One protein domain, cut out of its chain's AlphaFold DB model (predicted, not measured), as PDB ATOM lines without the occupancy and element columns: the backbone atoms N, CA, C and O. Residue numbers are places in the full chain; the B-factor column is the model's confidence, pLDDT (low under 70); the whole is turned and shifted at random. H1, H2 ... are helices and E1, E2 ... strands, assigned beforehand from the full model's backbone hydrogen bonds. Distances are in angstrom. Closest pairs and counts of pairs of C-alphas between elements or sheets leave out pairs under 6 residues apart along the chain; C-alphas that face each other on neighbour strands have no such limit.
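AT A GLANCE: This is residues 29 to 145 of the 289 residues of an uncharacterized protein of Trichomonas vaginalis (UniProt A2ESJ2). Helix H3 runs through the middle of a rounded body, with H1, H4 and H5 packed crosswise round it and the small strand hairpin E3 and E4 near it, E4 the nearer strand. A second small hairpin, E1 and E2, lies far out from the middle, before H1; H6 lies near H4 and E3, and short H2 sits away from the other helices. The printed part has 117 residues, with six named helices and four named strands in the order E1 E2 H1 H2 H3 H4 H5 H6 E3 E4; both two-stranded sheets are antiparallel, and the class is mixed. It is compact, with a radius of gyration of the C-alphas of 13.5 A and spans of 36 by 34 by 26 A.

IN THESE COORDINATES: E3 is residues 128 to 130 and E4 is residues 137 to 140, 10.6 A long, ending at C-alpha 140 at (124.383, 141.559, 101.169). H3, the longest helix, is residues 65 to 76, 16.2 A from C-alpha 65 at (131.974, 154.494, 103.833). H1 is residues 38 to 47, 14.3 A; H4 is residues 83 to 92, 14.2 A; H5 is residues 94 to 100; H6 is residues 111 to 118, 10.4 A; H2 is residues 51 to 54. E1, residues 29 to 31, begins at C-alpha 29 at (114.782, 156.344, 113.825), and E2 is residues 34 to 37.

HOW THE PARTS SIT: The hairpin E3 and E4 is antiparallel, with N 129 and O 139 3.0 A apart and N 139 and O 129 2.8 A apart, within hydrogen-bond range. The closest C-alphas of E4 and H3 are those of Val 140 and Thr 71, 6.4 A apart. H3 is the hub, touching three helices, and the helix packing is mostly crossed, with no touching pair at a shallow tilt. H3 touches H1, closest at the C-alphas of Ala 69 and Ile 45, 5.0 A, opposite ways at a steep tilt of 68 degrees, only just short of about perpendicular. H3 touches H4, closest at the C-alphas of Ile 70 and Leu 86, 6.5 A, at a steep tilt of 62 degrees. H3 touches H5 with residues 65 to 69 alone, closest at the C-alphas of Pro 65 and Ile 97, 6.0 A. H4 and H6 only just touch, with 3 pairs of C-alphas within 8 A, the closest those of Leu 87 and Leu 114, 6.7 A. H2 touches no helix. In the hairpin E1 and E2, N 29 and O 36 are 2.9 A apart, within hydrogen-bond range. Every O i to N i+4 pair is within range in H1, H3, H4 and H6, and 2 of 3 in H5; H2 is too short for one.

THE WHOLE: The C-alphas farthest apart, of Ile 102 and Asn 133, are 37.4 A apart. The printed part has no cut and no long link. Mean pLDDT of the printed part is 94.0, and residue 60 is under 70.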
ATOM      1  N   TYR A  29     115.054 156.766 115.192       93.00
ATOM      2  CA  TYR A  29     114.782 156.344 113.825       93.00
ATOM      3  C   TYR A  29     114.198 154.936 113.838       93.00
ATOM      4  O   TYR A  29     114.746 154.039 114.480       93.00
ATOM      5  N   GLU A  30     113.111 154.735 113.103       91.88
ATOM      6  CA  GLU A  30     112.470 153.432 112.948       91.88
ATOM      7  C   GLU A  30     113.006 152.727 111.699       91.88
ATOM      8  O   GLU A  30     112.902 153.244 110.583       91.88
ATOM      9  N   TYR A  31     113.574 151.534 111.886       90.56
ATOM     10  CA  TYR A  31     113.971 150.643 110.797       90.56
ATOM     11  C   TYR A  31     113.500 149.220 111.107       90.56
ATOM     12  O   TYR A  31     113.963 148.585 112.060       90.56
ATOM     13  N   GLY A  32     112.557 148.718 110.308       87.94
ATOM     14  CA  GLY A  32     111.849 147.474 110.608       87.94
ATOM     15  C   GLY A  32     111.025 147.599 111.894       87.94
ATOM     16  O   GLY A  32     110.254 148.538 112.052       87.94
ATOM     17  N   GLU A  33     111.198 146.656 112.820       89.38
ATOM     18  CA  GLU A  33     110.475 146.618 114.106       89.38
ATOM     19  C   GLU A  33     111.258 147.256 115.268       89.38
ATOM     20  O   GLU A  33     110.855 147.151 116.426       89.38
ATOM     21  N   LYS A  34     112.414 147.867 114.987       94.44
ATOM     22  CA  LYS A  34     113.325 148.389 116.010       94.44
ATOM     23  C   LYS A  34     113.534 149.887 115.844       94.44
ATOM     24  O   LYS A  34     113.671 150.394 114.729       94.44
ATOM     25  N   THR A  35     113.603 150.577 116.977       95.12
ATOM     26  CA  THR A  35     114.056 151.962 117.059       95.12
ATOM     27  C   THR A  35     115.555 151.993 117.317       95.12
ATOM     28  O   THR A  35     116.094 151.170 118.057       95.12
ATOM     29  N   TYR A  36     116.232 152.943 116.681       96.06
ATOM     30  CA  TYR A  36     117.659 153.173 116.850       96.06
ATOM     31  C   TYR A  36     117.909 154.652 117.102       96.06
ATOM     32  O   TYR A  36     117.338 155.527 116.445       96.06
ATOM     33  N   THR A  37     118.807 154.939 118.029       96.38
ATOM     34  CA  THR A  37     119.359 156.277 118.213       96.38
ATOM     35  C   THR A  37     120.360 156.595 117.102       96.38
ATOM     36  O   THR A  37     120.986 155.706 116.517       96.38
ATOM     37  N   GLN A  38     120.585 157.886 116.848       95.44
ATOM     38  CA  GLN A  38     121.615 158.336 115.902       95.44
ATOM     39  C   GLN A  38     122.991 157.700 116.184       95.44
ATOM     40  O   GLN A  38     123.677 157.269 115.261       95.44
ATOM     41  N   ALA A  39     123.390 157.617 117.457       96.19
ATOM     42  CA  ALA A  39     124.690 157.075 117.849       96.19
ATOM     43  C   ALA A  39     124.815 155.573 117.545       96.19
ATOM     44  O   ALA A  39     125.872 155.123 117.106       96.19
ATOM     45  N   GLU A  40     123.741 154.803 117.736       97.44
ATOM     46  CA  GLU A  40     123.717 153.375 117.400       97.44
ATOM     47  C   GLU A  40     123.854 153.154 115.895       97.44
ATOM     48  O   GLU A  40     124.613 152.281 115.478       97.44
ATOM     49  N   ILE A  41     123.194 153.981 115.080       97.62
ATOM     50  CA  ILE A  41     123.300 153.911 113.618       97.62
ATOM     51  C   ILE A  41     124.716 154.260 113.162       97.62
ATOM     52  O   ILE A  41     125.315 153.525 112.380       97.62
ATOM     53  N   GLU A  42     125.285 155.358 113.660       97.44
ATOM     54  CA  GLU A  42     126.651 155.765 113.320       97.44
ATOM     55  C   GLU A  42     127.666 154.680 113.703       97.44
ATOM     56  O   GLU A  42     128.550 154.338 112.909       97.44
ATOM     57  N   GLN A  43     127.500 154.076 114.880       98.00
ATOM     58  CA  GLN A  43     128.340 152.975 115.334       98.00
ATOM     59  C   GLN A  43     128.153 151.716 114.476       98.00
ATOM     60  O   GLN A  43     129.143 151.052 114.154       98.00
ATOM     61  N   ALA A  44     126.919 151.405 114.068       97.81
ATOM     62  CA  ALA A  44     126.619 150.303 113.160       97.81
ATOM     63  C   ALA A  44     127.284 150.509 111.790       97.81
ATOM     64  O   ALA A  44     127.936 149.595 111.296       97.81
ATOM     65  N   ILE A  45     127.245 151.723 111.224       97.62
ATOM     66  CA  ILE A  45     127.917 152.057 109.955       97.62
ATOM     67  C   ILE A  45     129.439 151.884 110.062       97.62
ATOM     68  O   ILE A  45     130.072 151.369 109.140       97.62
ATOM     69  N   VAL A  46     130.052 152.324 111.165       97.12
ATOM     70  CA  VAL A  46     131.508 152.208 111.368       97.12
ATOM     71  C   VAL A  46     131.940 150.750 111.489       97.12
ATOM     72  O   VAL A  46     132.967 150.371 110.917       97.12
ATOM     73  N   ASN A  47     131.158 149.958 112.222       96.88
ATOM     74  CA  ASN A  47     131.460 148.566 112.534       96.88
ATOM     75  C   ASN A  47     131.007 147.580 111.455       96.88
ATOM     76  O   ASN A  47     131.446 146.433 111.498       96.88
ATOM     77  N   ALA A  48     130.162 148.007 110.511       97.50
ATOM     78  CA  ALA A  48     129.668 147.158 109.436       97.50
ATOM     79  C   ALA A  48     130.838 146.568 108.641       97.50
ATOM     80  O   ALA A  48     131.708 147.300 108.147       97.50
ATOM     81  N   LYS A  49     130.826 145.243 108.498       96.25
ATOM     82  CA  LYS A  49     131.771 144.484 107.684       96.25
ATOM     83  C   LYS A  49     130.999 143.681 106.664       96.25
ATOM     84  O   LYS A  49     129.989 143.067 106.982       96.25
ATOM     85  N   HIS A  50     131.489 143.662 105.432       96.88
ATOM     86  CA  HIS A  50     130.928 142.742 104.456       96.88
ATOM     87  C   HIS A  50     131.311 141.304 104.833       96.88
ATOM     88  O   HIS A  50     132.476 141.082 105.171       96.88
ATOM     89  N   PRO A  51     130.446 140.297 104.617       95.94
ATOM     90  CA  PRO A  51     130.816 138.884 104.754       95.94
ATOM     91  C   PRO A  51     132.102 138.515 103.995       95.94
ATOM     92  O   PRO A  51     132.898 137.686 104.417       95.94
ATOM     93  N   PHE A  52     132.361 139.187 102.873       95.12
ATOM     94  CA  PHE A  52     133.576 138.988 102.077       95.12
ATOM     95  C   PHE A  52     134.851 139.540 102.731       95.12
ATOM     96  O   PHE A  52     135.943 139.088 102.392       95.12
ATOM     97  N   GLU A  53     134.742 140.521 103.625       94.12
ATOM     98  CA  GLU A  53     135.864 140.959 104.460       94.12
ATOM     99  C   GLU A  53     136.155 139.903 105.529       94.12
ATOM    100  O   GLU A  53     137.314 139.528 105.700       94.12
ATOM    101  N   ASP A  54     135.115 139.349 106.158       92.44
ATOM    102  CA  ASP A  54     135.257 138.289 107.163       92.44
ATOM    103  C   ASP A  54     135.839 136.995 106.571       92.44
ATOM    104  O   ASP A  54     136.657 136.332 107.206       92.44
ATOM    105  N   PHE A  55     135.502 136.672 105.319       91.94
ATOM    106  CA  PHE A  55     136.080 135.536 104.591       91.94
ATOM    107  C   PHE A  55     137.475 135.800 104.000       91.94
ATOM    108  O   PHE A  55     138.012 134.934 103.309       91.94
ATOM    109  N   GLY A  56     138.064 136.987 104.185       91.69
ATOM    110  CA  GLY A  56     139.360 137.327 103.580       91.69
ATOM    111  C   GLY A  56     139.324 137.402 102.045       91.69
ATOM    112  O   GLY A  56     140.349 137.363 101.366       91.69
ATOM    113  N   LEU A  57     138.142 137.539 101.441       90.06
ATOM    114  CA  LEU A  57     138.014 137.655  99.990       90.06
ATOM    115  C   LEU A  57     138.391 139.058  99.504       90.06
ATOM    116  O   LEU A  57     138.821 139.202  98.361       90.06
ATOM    117  N   ILE A  58     138.320 140.089 100.352       89.75
ATOM    118  CA  ILE A  58     138.655 141.480  99.999       89.75
ATOM    119  C   ILE A  58     139.791 142.011 100.889       89.75
ATOM    120  O   ILE A  58     139.624 142.957 101.646       89.75
ATOM    121  N   GLU A  59     140.984 141.427 100.777       75.00
ATOM    122  CA  GLU A  59     142.135 141.807 101.621       75.00
ATOM    123  C   GLU A  59     142.708 143.206 101.335       75.00
ATOM    124  O   GLU A  59     143.264 143.843 102.223       75.00
ATOM    125  N   SER A  60     142.611 143.709 100.099       68.75
ATOM    126  CA  SER A  60     143.426 144.858  99.664       68.75
ATOM    127  C   SER A  60     142.695 146.199  99.598       68.75
ATOM    128  O   SER A  60     143.338 147.243  99.482       68.75
ATOM    129  N   LYS A  61     141.358 146.211  99.650       79.56
ATOM    130  CA  LYS A  61     140.567 147.451  99.605       79.56
ATOM    131  C   LYS A  61     139.324 147.322 100.470       79.56
ATOM    132  O   LYS A  61     138.294 146.873  99.956       79.56
ATOM    133  N   ALA A  62     139.441 147.807 101.705       88.06
ATOM    134  CA  ALA A  62     138.321 148.029 102.613       88.06
ATOM    135  C   ALA A  62     137.128 148.666 101.884       88.06
ATOM    136  O   ALA A  62     137.295 149.413 100.903       88.06
ATOM    137  N   LEU A  63     135.923 148.352 102.350       94.81
ATOM    138  CA  LEU A  63     134.712 148.977 101.835       94.81
ATOM    139  C   LEU A  63     134.761 150.505 101.967       94.81
ATOM    140  O   LEU A  63     135.272 151.072 102.941       94.81
ATOM    141  N   THR A  64     134.191 151.196 100.980       95.12
ATOM    142  CA  THR A  64     133.976 152.642 101.097       95.12
ATOM    143  C   THR A  64     132.973 152.927 102.226       95.12
ATOM    144  O   THR A  64     132.165 152.060 102.566       95.12
ATOM    145  N   PRO A  65     132.974 154.133 102.826       96.69
ATOM    146  CA  PRO A  65     131.974 154.494 103.833       96.69
ATOM    147  C   PRO A  65     130.527 154.296 103.355       96.69
ATOM    148  O   PRO A  65     129.710 153.761 104.094       96.69
ATOM    149  N   SER A  66     130.225 154.630 102.095       97.00
ATOM    150  CA  SER A  66     128.898 154.404 101.505       97.00
ATOM    151  C   SER A  66     128.548 152.917 101.392       97.00
ATOM    152  O   SER A  66     127.418 152.540 101.668       97.00
ATOM    153  N   GLN A  67     129.510 152.055 101.041       97.50
ATOM    154  CA  GLN A  67     129.295 150.602 100.985       97.50
ATOM    155  C   GLN A  67     129.039 150.004 102.373       97.50
ATOM    156  O   GLN A  67     128.166 149.149 102.513       97.50
ATOM    157  N   ARG A  68     129.749 150.476 103.406       97.69
ATOM    158  CA  ARG A  68     129.480 150.080 104.798       97.69
ATOM    159  C   ARG A  68     128.110 150.547 105.270       97.69
ATOM    160  O   ARG A  68     127.393 149.767 105.878       97.69
ATOM    161  N   ALA A  69     127.712 151.770 104.919       98.12
ATOM    162  CA  ALA A  69     126.381 152.276 105.237       98.12
ATOM    163  C   ALA A  69     125.263 151.452 104.577       98.12
ATOM    164  O   ALA A  69     124.282 151.133 105.238       98.12
ATOM    165  N   ILE A  70     125.429 151.044 103.311       98.50
ATOM    166  CA  ILE A  70     124.484 150.133 102.637       98.50
ATOM    167  C   ILE A  70     124.441 148.775 103.351       98.50
ATOM    168  O   ILE A  70     123.357 148.277 103.631       98.50
ATOM    169  N   THR A  71     125.605 148.204 103.680       98.31
ATOM    170  CA  THR A  71     125.705 146.917 104.399       98.31
ATOM    171  C   THR A  71     124.967 146.985 105.740       98.31
ATOM    172  O   THR A  71     124.075 146.182 105.988       98.31
ATOM    173  N   SER A  72     125.251 148.016 106.542       98.38
ATOM    174  CA  SER A  72     124.596 148.261 107.830       98.38
ATOM    175  C   SER A  72     123.085 148.466 107.693       98.38
ATOM    176  O   SER A  72     122.328 147.911 108.482       98.38
ATOM    177  N   CYS A  73     122.625 149.211 106.681       98.31
ATOM    178  CA  CYS A  73     121.197 149.413 106.435       98.31
ATOM    179  C   CYS A  73     120.475 148.083 106.174       98.31
ATOM    180  O   CYS A  73     119.425 147.828 106.761       98.31
ATOM    181  N   ILE A  74     121.053 147.214 105.341       98.19
ATOM    182  CA  ILE A  74     120.479 145.895 105.044       98.19
ATOM    183  C   ILE A  74     120.432 145.026 106.310       98.19
ATOM    184  O   ILE A  74     119.415 144.390 106.577       98.19
ATOM    185  N   GLU A  75     121.492 145.022 107.121       97.31
ATOM    186  CA  GLU A  75     121.544 144.266 108.382       97.31
ATOM    187  C   GLU A  75     120.495 144.748 109.395       97.31
ATOM    188  O   GLU A  75     119.774 143.937 109.979       97.31
ATOM    189  N   ILE A  76     120.361 146.066 109.559       97.56
ATOM    190  CA  ILE A  76     119.385 146.698 110.457       97.56
ATOM    191  C   ILE A  76     117.940 146.355 110.054       97.56
ATOM    192  O   ILE A  76     117.096 146.161 110.928       97.56
ATOM    193  N   ASN A  77     117.666 146.234 108.751       96.81
ATOM    194  CA  ASN A  77     116.348 145.897 108.202       96.81
ATOM    195  C   ASN A  77     116.096 144.379 108.080       96.81
ATOM    196  O   ASN A  77     115.175 143.956 107.387       96.81
ATOM    197  N   GLY A  78     116.887 143.539 108.756       95.38
ATOM    198  CA  GLY A  78     116.649 142.094 108.776       95.38
ATOM    199  C   GLY A  78     117.130 141.367 107.519       95.38
ATOM    200  O   GLY A  78     116.495 140.411 107.092       95.38
ATOM    201  N   GLU A  79     118.268 141.794 106.965       96.69
ATOM    202  CA  GLU A  79     118.988 141.215 105.812       96.69
ATOM    203  C   GLU A  79     118.482 141.606 104.419       96.69
ATOM    204  O   GLU A  79     119.062 141.185 103.413       96.69
ATOM    205  N   TYR A  80     117.465 142.461 104.346       96.88
ATOM    206  CA  TYR A  80     116.838 142.884 103.098       96.88
ATOM    207  C   TYR A  80     116.510 144.378 103.147       96.88
ATOM    208  O   TYR A  80     116.054 144.881 104.170       96.88
ATOM    209  N   ALA A  81     116.699 145.103 102.043       97.75
ATOM    210  CA  ALA A  81     116.240 146.488 101.928       97.75
ATOM    211  C   ALA A  81     115.820 146.821 100.493       97.75
ATOM    212  O   ALA A  81     116.500 146.454  99.533       97.75
ATOM    213  N   SER A  82     114.705 147.538 100.335       97.81
ATOM    214  CA  SER A  82     114.317 148.088  99.034       97.81
ATOM    215  C   SER A  82     115.240 149.241  98.635       97.81
ATOM    216  O   SER A  82     115.906 149.858  99.471       97.81
ATOM    217  N   GLU A  83     115.262 149.569  97.345       97.88
ATOM    218  CA  GLU A  83     116.047 150.699  96.838       97.88
ATOM    219  C   GLU A  83     115.687 152.031  97.521       97.88
ATOM    220  O   GLU A  83     116.572 152.827  97.834       97.88
ATOM    221  N   GLU A  84     114.401 152.251  97.804       97.56
ATOM    222  CA  GLU A  84     113.913 153.447  98.494       97.56
ATOM    223  C   GLU A  84     114.435 153.530  99.935       97.56
ATOM    224  O   GLU A  84     114.936 154.580 100.345       97.56
ATOM    225  N   ILE A  85     114.404 152.415 100.677       97.88
ATOM    226  CA  ILE A  85     114.931 152.343 102.048       97.88
ATOM    227  C   ILE A  85     116.433 152.643 102.051       97.88
ATOM    228  O   ILE A  85     116.905 153.441 102.862       97.88
ATOM    229  N   LEU A  86     117.184 152.055 101.114       98.38
ATOM    230  CA  LEU A  86     118.620 152.294 100.978       98.38
ATOM    231  C   LEU A  86     118.934 153.760 100.674       98.38
ATOM    232  O   LEU A  86     119.824 154.343 101.298       98.38
ATOM    233  N   LEU A  87     118.214 154.363  99.724       97.94
ATOM    234  CA  LEU A  87     118.423 155.757  99.348       97.94
ATOM    235  C   LEU A  87     118.096 156.695 100.515       97.94
ATOM    236  O   LEU A  87     118.912 157.558 100.846       97.94
ATOM    237  N   ASN A  88     116.953 156.488 101.172       97.88
ATOM    238  CA  ASN A  88     116.530 157.296 102.311       97.88
ATOM    239  C   ASN A  88     117.522 157.193 103.482       97.88
ATOM    240  O   ASN A  88     117.901 158.207 104.072       97.88
ATOM    241  N   PHE A  89     118.007 155.983 103.779       98.25
ATOM    242  CA  PHE A  89     119.026 155.753 104.805       98.25
ATOM    243  C   PHE A  89     120.318 156.523 104.503       98.25
ATOM    244  O   PHE A  89     120.841 157.232 105.364       98.25
ATOM    245  N   LEU A  90     120.815 156.437 103.265       97.69
ATOM    246  CA  LEU A  90     122.025 157.150 102.853       97.69
ATOM    247  C   LEU A  90     121.869 158.667 102.944       97.69
ATOM    248  O   LEU A  90     122.808 159.338 103.368       97.69
ATOM    249  N   GLN A  91     120.715 159.204 102.548       97.19
ATOM    250  CA  GLN A  91     120.446 160.642 102.570       97.19
ATOM    251  C   GLN A  91     120.284 161.174 103.997       97.19
ATOM    252  O   GLN A  91     120.855 162.211 104.332       97.19
ATOM    253  N   THR A  92     119.579 160.432 104.853       97.31
ATOM    254  CA  THR A  92     119.361 160.794 106.261       97.31
ATOM    255  C   THR A  92     120.687 160.862 107.019       97.31
ATOM    256  O   THR A  92     120.954 161.830 107.732       97.31
ATOM    257  N   HIS A  93     121.569 159.885 106.796       97.44
ATOM    258  CA  HIS A  93     122.845 159.766 107.511       97.44
ATOM    259  C   HIS A  93     124.038 160.345 106.740       97.44
ATOM    260  O   HIS A  93     125.197 160.155 107.127       97.44
ATOM    261  N   TRP A  94     123.791 161.094 105.657       96.06
ATOM    262  CA  TRP A  94     124.852 161.555 104.757       96.06
ATOM    263  C   TRP A  94     125.874 162.462 105.441       96.06
ATOM    264  O   TRP A  94     127.069 162.367 105.170       96.06
ATOM    265  N   ASN A  95     125.435 163.309 106.373       94.81
ATOM    266  CA  ASN A  95     126.331 164.210 107.101       94.81
ATOM    267  C   ASN A  95     127.431 163.459 107.865       94.81
ATOM    268  O   ASN A  95     128.539 163.979 108.014       94.81
ATOM    269  N   PHE A  96     127.137 162.254 108.354       96.50
ATOM    270  CA  PHE A  96     128.110 161.388 109.007       96.50
ATOM    271  C   PHE A  96     128.952 160.625 107.975       96.50
ATOM    272  O   PHE A  96     130.183 160.704 107.992       96.50
ATOM    273  N   ILE A  97     128.296 159.970 107.010       96.31
ATOM    274  CA  ILE A  97     128.948 159.168 105.959       96.31
ATOM    275  C   ILE A  97     129.945 160.012 105.147       96.31
ATOM    276  O   ILE A  97     131.065 159.575 104.869       96.31
ATOM    277  N   GLY A  98     129.567 161.243 104.797       95.12
ATOM    278  CA  GLY A  98     130.389 162.192 104.051       95.12
ATOM    279  C   GLY A  98     131.660 162.593 104.801       95.12
ATOM    280  O   GLY A  98     132.728 162.664 104.195       95.12
ATOM    281  N   LYS A  99     131.602 162.749 106.135       95.19
ATOM    282  CA  LYS A  99     132.790 163.042 106.964       95.19
ATOM    283  C   LYS A  99     133.805 161.899 106.958       95.19
ATOM    284  O   LYS A  99     135.004 162.153 107.038       95.19
ATOM    285  N   MET A 100     133.348 160.652 106.827       94.12
ATOM    286  CA  MET A 100     134.234 159.489 106.698       94.12
ATOM    287  C   MET A 100     134.904 159.402 105.317       94.12
ATOM    288  O   MET A 100     135.867 158.654 105.138       94.12
ATOM    289  N   ASN A 101     134.403 160.138 104.321       90.19
ATOM    290  CA  ASN A 101     134.816 160.026 102.930       90.19
ATOM    291  C   ASN A 101     135.654 161.231 102.483       90.19
ATOM    292  O   ASN A 101     135.203 162.090 101.735       90.19
ATOM    293  N   ILE A 102     136.919 161.261 102.913       85.69
ATOM    294  CA  ILE A 102     137.845 162.398 102.723       85.69
ATOM    295  C   ILE A 102     138.056 162.766 101.235       85.69
ATOM    296  O   ILE A 102     138.465 163.880 100.920       85.69
ATOM    297  N   LYS A 103     137.810 161.834 100.303       83.94
ATOM    298  CA  LYS A 103     138.177 161.979  98.884       83.94
ATOM    299  C   LYS A 103     137.038 162.397  97.957       83.94
ATOM    300  O   LYS A 103     137.327 162.772  96.823       83.94
ATOM    301  N   LEU A 104     135.779 162.278  98.373       74.00
ATOM    302  CA  LEU A 104     134.641 162.528  97.487       74.00
ATOM    303  C   LEU A 104     134.016 163.899  97.779       74.00
ATOM    304  O   LEU A 104     133.926 164.294  98.941       74.00
ATOM    305  N   PRO A 105     133.594 164.641  96.738       74.12
ATOM    306  CA  PRO A 105     132.846 165.874  96.930       74.12
ATOM    307  C   PRO A 105     131.578 165.568  97.731       74.12
ATOM    308  O   PRO A 105     130.938 164.537  97.519       74.12
ATOM    309  N   ASN A 106     131.235 166.463  98.658       79.44
ATOM    310  CA  ASN A 106     130.143 166.299  99.618       79.44
ATOM    311  C   ASN A 106     128.756 166.499  98.974       79.44
ATOM    312  O   ASN A 106     127.930 167.265  99.466       79.44
ATOM    313  N   ASN A 107     128.521 165.849  97.838       89.12
ATOM    314  CA  ASN A 107     127.237 165.859  97.157       89.12
ATOM    315  C   ASN A 107     126.337 164.807  97.798       89.12
ATOM    316  O   ASN A 107     126.761 163.667  97.985       89.12
ATOM    317  N   MET A 108     125.100 165.197  98.106       93.62
ATOM    318  CA  MET A 108     124.075 164.283  98.603       93.62
ATOM    319  C   MET A 108     123.895 163.120  97.610       93.62
ATOM    320  O   MET A 108     123.790 163.378  96.406       93.62
ATOM    321  N   PRO A 109     123.871 161.856  98.067       94.75
ATOM    322  CA  PRO A 109     123.678 160.712  97.195       94.75
ATOM    323  C   PRO A 109     122.287 160.751  96.564       94.75
ATOM    324  O   PRO A 109     121.278 160.988  97.230       94.75
ATOM    325  N   ASP A 110     122.252 160.480  95.265       96.56
ATOM    326  CA  ASP A 110     121.039 160.268  94.487       96.56
ATOM    327  C   ASP A 110     120.921 158.791  94.067       96.56
ATOM    328  O   ASP A 110     121.796 157.958  94.339       96.56
ATOM    329  N   THR A 111     119.838 158.468  93.360       96.62
ATOM    330  CA  THR A 111     119.586 157.132  92.803       96.62
ATOM    331  C   THR A 111     120.755 156.620  91.958       96.62
ATOM    332  O   THR A 111     121.120 155.448  92.027       96.62
ATOM    333  N   ARG A 112     121.407 157.502  91.192       95.69
ATOM    334  CA  ARG A 112     122.543 157.130  90.344       95.69
ATOM    335  C   ARG A 112     123.739 156.691  91.189       95.69
ATOM    336  O   ARG A 112     124.355 155.671  90.875       95.69
ATOM    337  N   ILE A 113     124.088 157.440  92.234       95.06
ATOM    338  CA  ILE A 113     125.191 157.092  93.142       95.06
ATOM    339  C   ILE A 113     124.899 155.785  93.883       95.06
ATOM    340  O   ILE A 113     125.808 154.963  94.041       95.06
ATOM    341  N   LEU A 114     123.649 155.560  94.294       97.38
ATOM    342  CA  LEU A 114     123.231 154.295  94.894       97.38
ATOM    343  C   LEU A 114     123.461 153.121  93.929       97.38
ATOM    344  O   LEU A 114     124.175 152.184  94.279       97.38
ATOM    345  N   HIS A 115     122.961 153.199  92.692       97.06
ATOM    346  CA  HIS A 115     123.152 152.142  91.686       97.06
ATOM    347  C   HIS A 115     124.620 151.870  91.363       97.06
ATOM    348  O   HIS A 115     125.002 150.715  91.192       97.06
ATOM    349  N   ILE A 116     125.461 152.908  91.321       96.19
ATOM    350  CA  ILE A 116     126.907 152.731  91.146       96.19
ATOM    351  C   ILE A 116     127.479 151.886  92.285       96.19
ATOM    352  O   ILE A 116     128.244 150.969  92.010       96.19
ATOM    353  N   ASN A 117     127.110 152.174  93.540       96.94
ATOM    354  CA  ASN A 117     127.582 151.408  94.696       96.94
ATOM    355  C   ASN A 117     127.053 149.967  94.691       96.94
ATOM    356  O   ASN A 117     127.832 149.050  94.952       96.94
ATOM    357  N   LEU A 118     125.776 149.766  94.350       97.75
ATOM    358  CA  LEU A 118     125.146 148.444  94.261       97.75
ATOM    359  C   LEU A 118     125.775 147.567  93.168       97.75
ATOM    360  O   LEU A 118     125.946 146.368  93.359       97.75
ATOM    361  N   ALA A 119     126.203 148.166  92.054       96.62
ATOM    362  CA  ALA A 119     126.860 147.460  90.957       96.62
ATOM    363  C   ALA A 119     128.351 147.148  91.203       96.62
ATOM    364  O   ALA A 119     128.986 146.499  90.363       96.62
ATOM    365  N   VAL A 120     128.951 147.615  92.310       95.44
ATOM    366  CA  VAL A 120     130.380 147.388  92.569       95.44
ATOM    367  C   VAL A 120     130.664 145.903  92.774       95.44
ATOM    368  O   VAL A 120     130.077 145.233  93.623       95.44
ATOM    369  N   LYS A 121     131.674 145.423  92.042       94.81
ATOM    370  CA  LYS A 121     132.269 144.100  92.226       94.81
ATOM    371  C   LYS A 121     133.656 144.208  92.852       94.81
ATOM    372  O   LYS A 121     134.431 145.117  92.538       94.81
ATOM    373  N   LYS A 122     134.011 143.247  93.701       92.50
ATOM    374  CA  LYS A 122     135.357 143.075  94.269       92.50
ATOM    375  C   LYS A 122     135.837 141.667  93.932       92.50
ATOM    376  O   LYS A 122     135.132 140.704  94.188       92.50
ATOM    377  N   LYS A 123     137.011 141.548  93.296       90.94
ATOM    378  CA  LYS A 123     137.514 140.274  92.733       90.94
ATOM    379  C   LYS A 123     136.455 139.537  91.877       90.94
ATOM    380  O   LYS A 123     136.307 138.330  91.977       90.94
ATOM    381  N   GLN A 124     135.722 140.283  91.042       90.12
ATOM    382  CA  GLN A 124     134.606 139.800  90.204       90.12
ATOM    383  C   GLN A 124     133.345 139.324  90.944       90.12
ATOM    384  O   GLN A 124     132.374 138.961  90.285       90.12
ATOM    385  N   LEU A 125     133.305 139.406  92.274       92.00
ATOM    386  CA  LEU A 125     132.123 139.078  93.065       92.00
ATOM    387  C   LEU A 125     131.313 140.351  93.355       92.00
ATOM    388  O   LEU A 125     131.903 141.340  93.810       92.00
ATOM    389  N   PRO A 126     129.998 140.379  93.076       95.56
ATOM    390  CA  PRO A 126     129.148 141.503  93.448       95.56
ATOM    391  C   PRO A 126     129.016 141.576  94.969       95.56
ATOM    392  O   PRO A 126     128.840 140.553  95.626       95.56
ATOM    393  N   LEU A 127     129.120 142.783  95.527       96.56
ATOM    394  CA  LEU A 127     128.921 142.991  96.966       96.56
ATOM    395  C   LEU A 127     127.443 142.864  97.342       96.56
ATOM    396  O   LEU A 127     127.091 142.226  98.325       96.56
ATOM    397  N   PHE A 128     126.565 143.426  96.520       97.62
ATOM    398  CA  PHE A 128     125.131 143.424  96.763       97.62
ATOM    399  C   PHE A 128     124.437 142.663  95.642       97.62
ATOM    400  O   PHE A 128     124.796 142.808  94.471       97.62
ATOM    401  N   VAL A 129     123.456 141.844  96.004       96.75
ATOM    402  CA  VAL A 129     122.680 141.035  95.060       96.75
ATOM    403  C   VAL A 129     121.195 141.228  95.324       96.75
ATOM    404  O   VAL A 129     120.773 141.426  96.466       96.75
ATOM    405  N   GLN A 130     120.400 141.210  94.260       96.44
ATOM    406  CA  GLN A 130     118.947 141.244  94.383       96.44
ATOM    407  C   GLN A 130     118.452 139.925  94.980       96.44
ATOM    408  O   GLN A 130     119.013 138.863  94.698       96.44
ATOM    409  N   SER A 131     117.417 139.995  95.814       94.94
ATOM    410  CA  SER A 131     116.813 138.802  96.398       94.94
ATOM    411  C   SER A 131     116.238 137.914  95.285       94.94
ATOM    412  O   SER A 131     115.567 138.424  94.385       94.94
ATOM    413  N   PRO A 132     116.440 136.583  95.329       90.94
ATOM    414  CA  PRO A 132     115.878 135.676  94.327       90.94
ATOM    415  C   PRO A 132     114.344 135.653  94.356       90.94
ATOM    416  O   PRO A 132     113.713 135.355  93.345       90.94
ATOM    417  N   ASN A 133     113.752 135.980  95.507       94.88
ATOM    418  CA  ASN A 133     112.303 136.014  95.690       94.88
ATOM    419  C   ASN A 133     111.694 137.357  95.260       94.88
ATOM    420  O   ASN A 133     110.518 137.397  94.907       94.88
ATOM    421  N   ASP A 134     112.476 138.442  95.298       95.00
ATOM    422  CA  ASP A 134     112.018 139.787  94.948       95.00
ATOM    423  C   ASP A 134     113.157 140.632  94.333       95.00
ATOM    424  O   ASP A 134     114.042 141.106  95.054       95.00
ATOM    425  N   PRO A 135     113.124 140.882  93.008       93.25
ATOM    426  CA  PRO A 135     114.118 141.706  92.322       93.25
ATOM    427  C   PRO A 135     114.174 143.172  92.779       93.25
ATOM    428  O   PRO A 135     115.133 143.872  92.453       93.25
ATOM    429  N   LEU A 136     113.159 143.678  93.488       93.56
ATOM    430  CA  LEU A 136     113.123 145.061  93.985       93.56
ATOM    431  C   LEU A 136     113.865 145.237  95.315       93.56
ATOM    432  O   LEU A 136     114.065 146.365  95.777       93.56
ATOM    433  N   VAL A 137     114.287 144.130  95.919       97.00
ATOM    434  CA  VAL A 137     114.917 144.089  97.231       97.00
ATOM    435  C   VAL A 137     116.369 143.655  97.090       97.00
ATOM    436  O   VAL A 137     116.701 142.718  96.367       97.00
ATOM    437  N   TRP A 138     117.247 144.342  97.810       98.00
ATOM    438  CA  TRP A 138     118.680 144.098  97.823       98.00
ATOM    439  C   TRP A 138     119.112 143.406  99.108       98.00
ATOM    440  O   TRP A 138     118.572 143.654 100.186       98.00
ATOM    441  N   THR A 139     120.125 142.558  98.972       97.88
ATOM    442  CA  THR A 139     120.746 141.792 100.052       97.88
ATOM    443  C   THR A 139     122.263 141.908  99.977       97.88
ATOM    444  O   THR A 139     122.838 142.200  98.921       97.88
ATOM    445  N   VAL A 140     122.924 141.679 101.109       97.75
ATOM    446  CA  VAL A 140     124.383 141.559 101.169       97.75
ATOM    447  C   VAL A 140     124.779 140.187 100.632       97.75
ATOM    448  O   VAL A 140     124.239 139.168 101.067       97.75
ATOM    449  N   ASN A 141     125.730 140.133  99.700       96.56
ATOM    450  CA  ASN A 141     126.171 138.865  99.139       96.56
ATOM    451  C   ASN A 141     126.968 138.069 100.179       96.56
ATOM    452  O   ASN A 141     128.100 138.412 100.531       96.56
ATOM    453  N   LYS A 142     126.363 136.985 100.665       95.56
ATOM    454  CA  LYS A 142     126.970 136.061 101.629       95.56
ATOM    455  C   LYS A 142     127.648 134.864 100.961       95.56
ATOM    456  O   LYS A 142     128.408 134.171 101.630       95.56
ATOM    457  N   ASN A 143     127.389 134.597  99.676       89.94
ATOM    458  CA  ASN A 143     127.846 133.375  99.017       89.94
ATOM    459  C   ASN A 143     128.839 133.675  97.879       89.94
ATOM    460  O   ASN A 143     128.425 134.018  96.771       89.94
ATOM    461  N   PRO A 144     130.152 133.487  98.100       77.56
ATOM    462  CA  PRO A 144     131.154 133.725  97.064       77.56
ATOM    463  C   PRO A 144     131.134 132.690  95.927       77.56
ATOM    464  O   PRO A 144     131.753 132.920  94.886       77.56
ATOM    465  N   GLU A 145     130.461 131.549  96.104       78.31
ATOM    466  CA  GLU A 145     130.432 130.460  95.123       78.31
ATOM    467  C   GLU A 145     129.194 130.485  94.219       78.31
ATOM    468  O   GLU A 145     129.285 130.066  93.064       78.31
TER     469      GLU A 145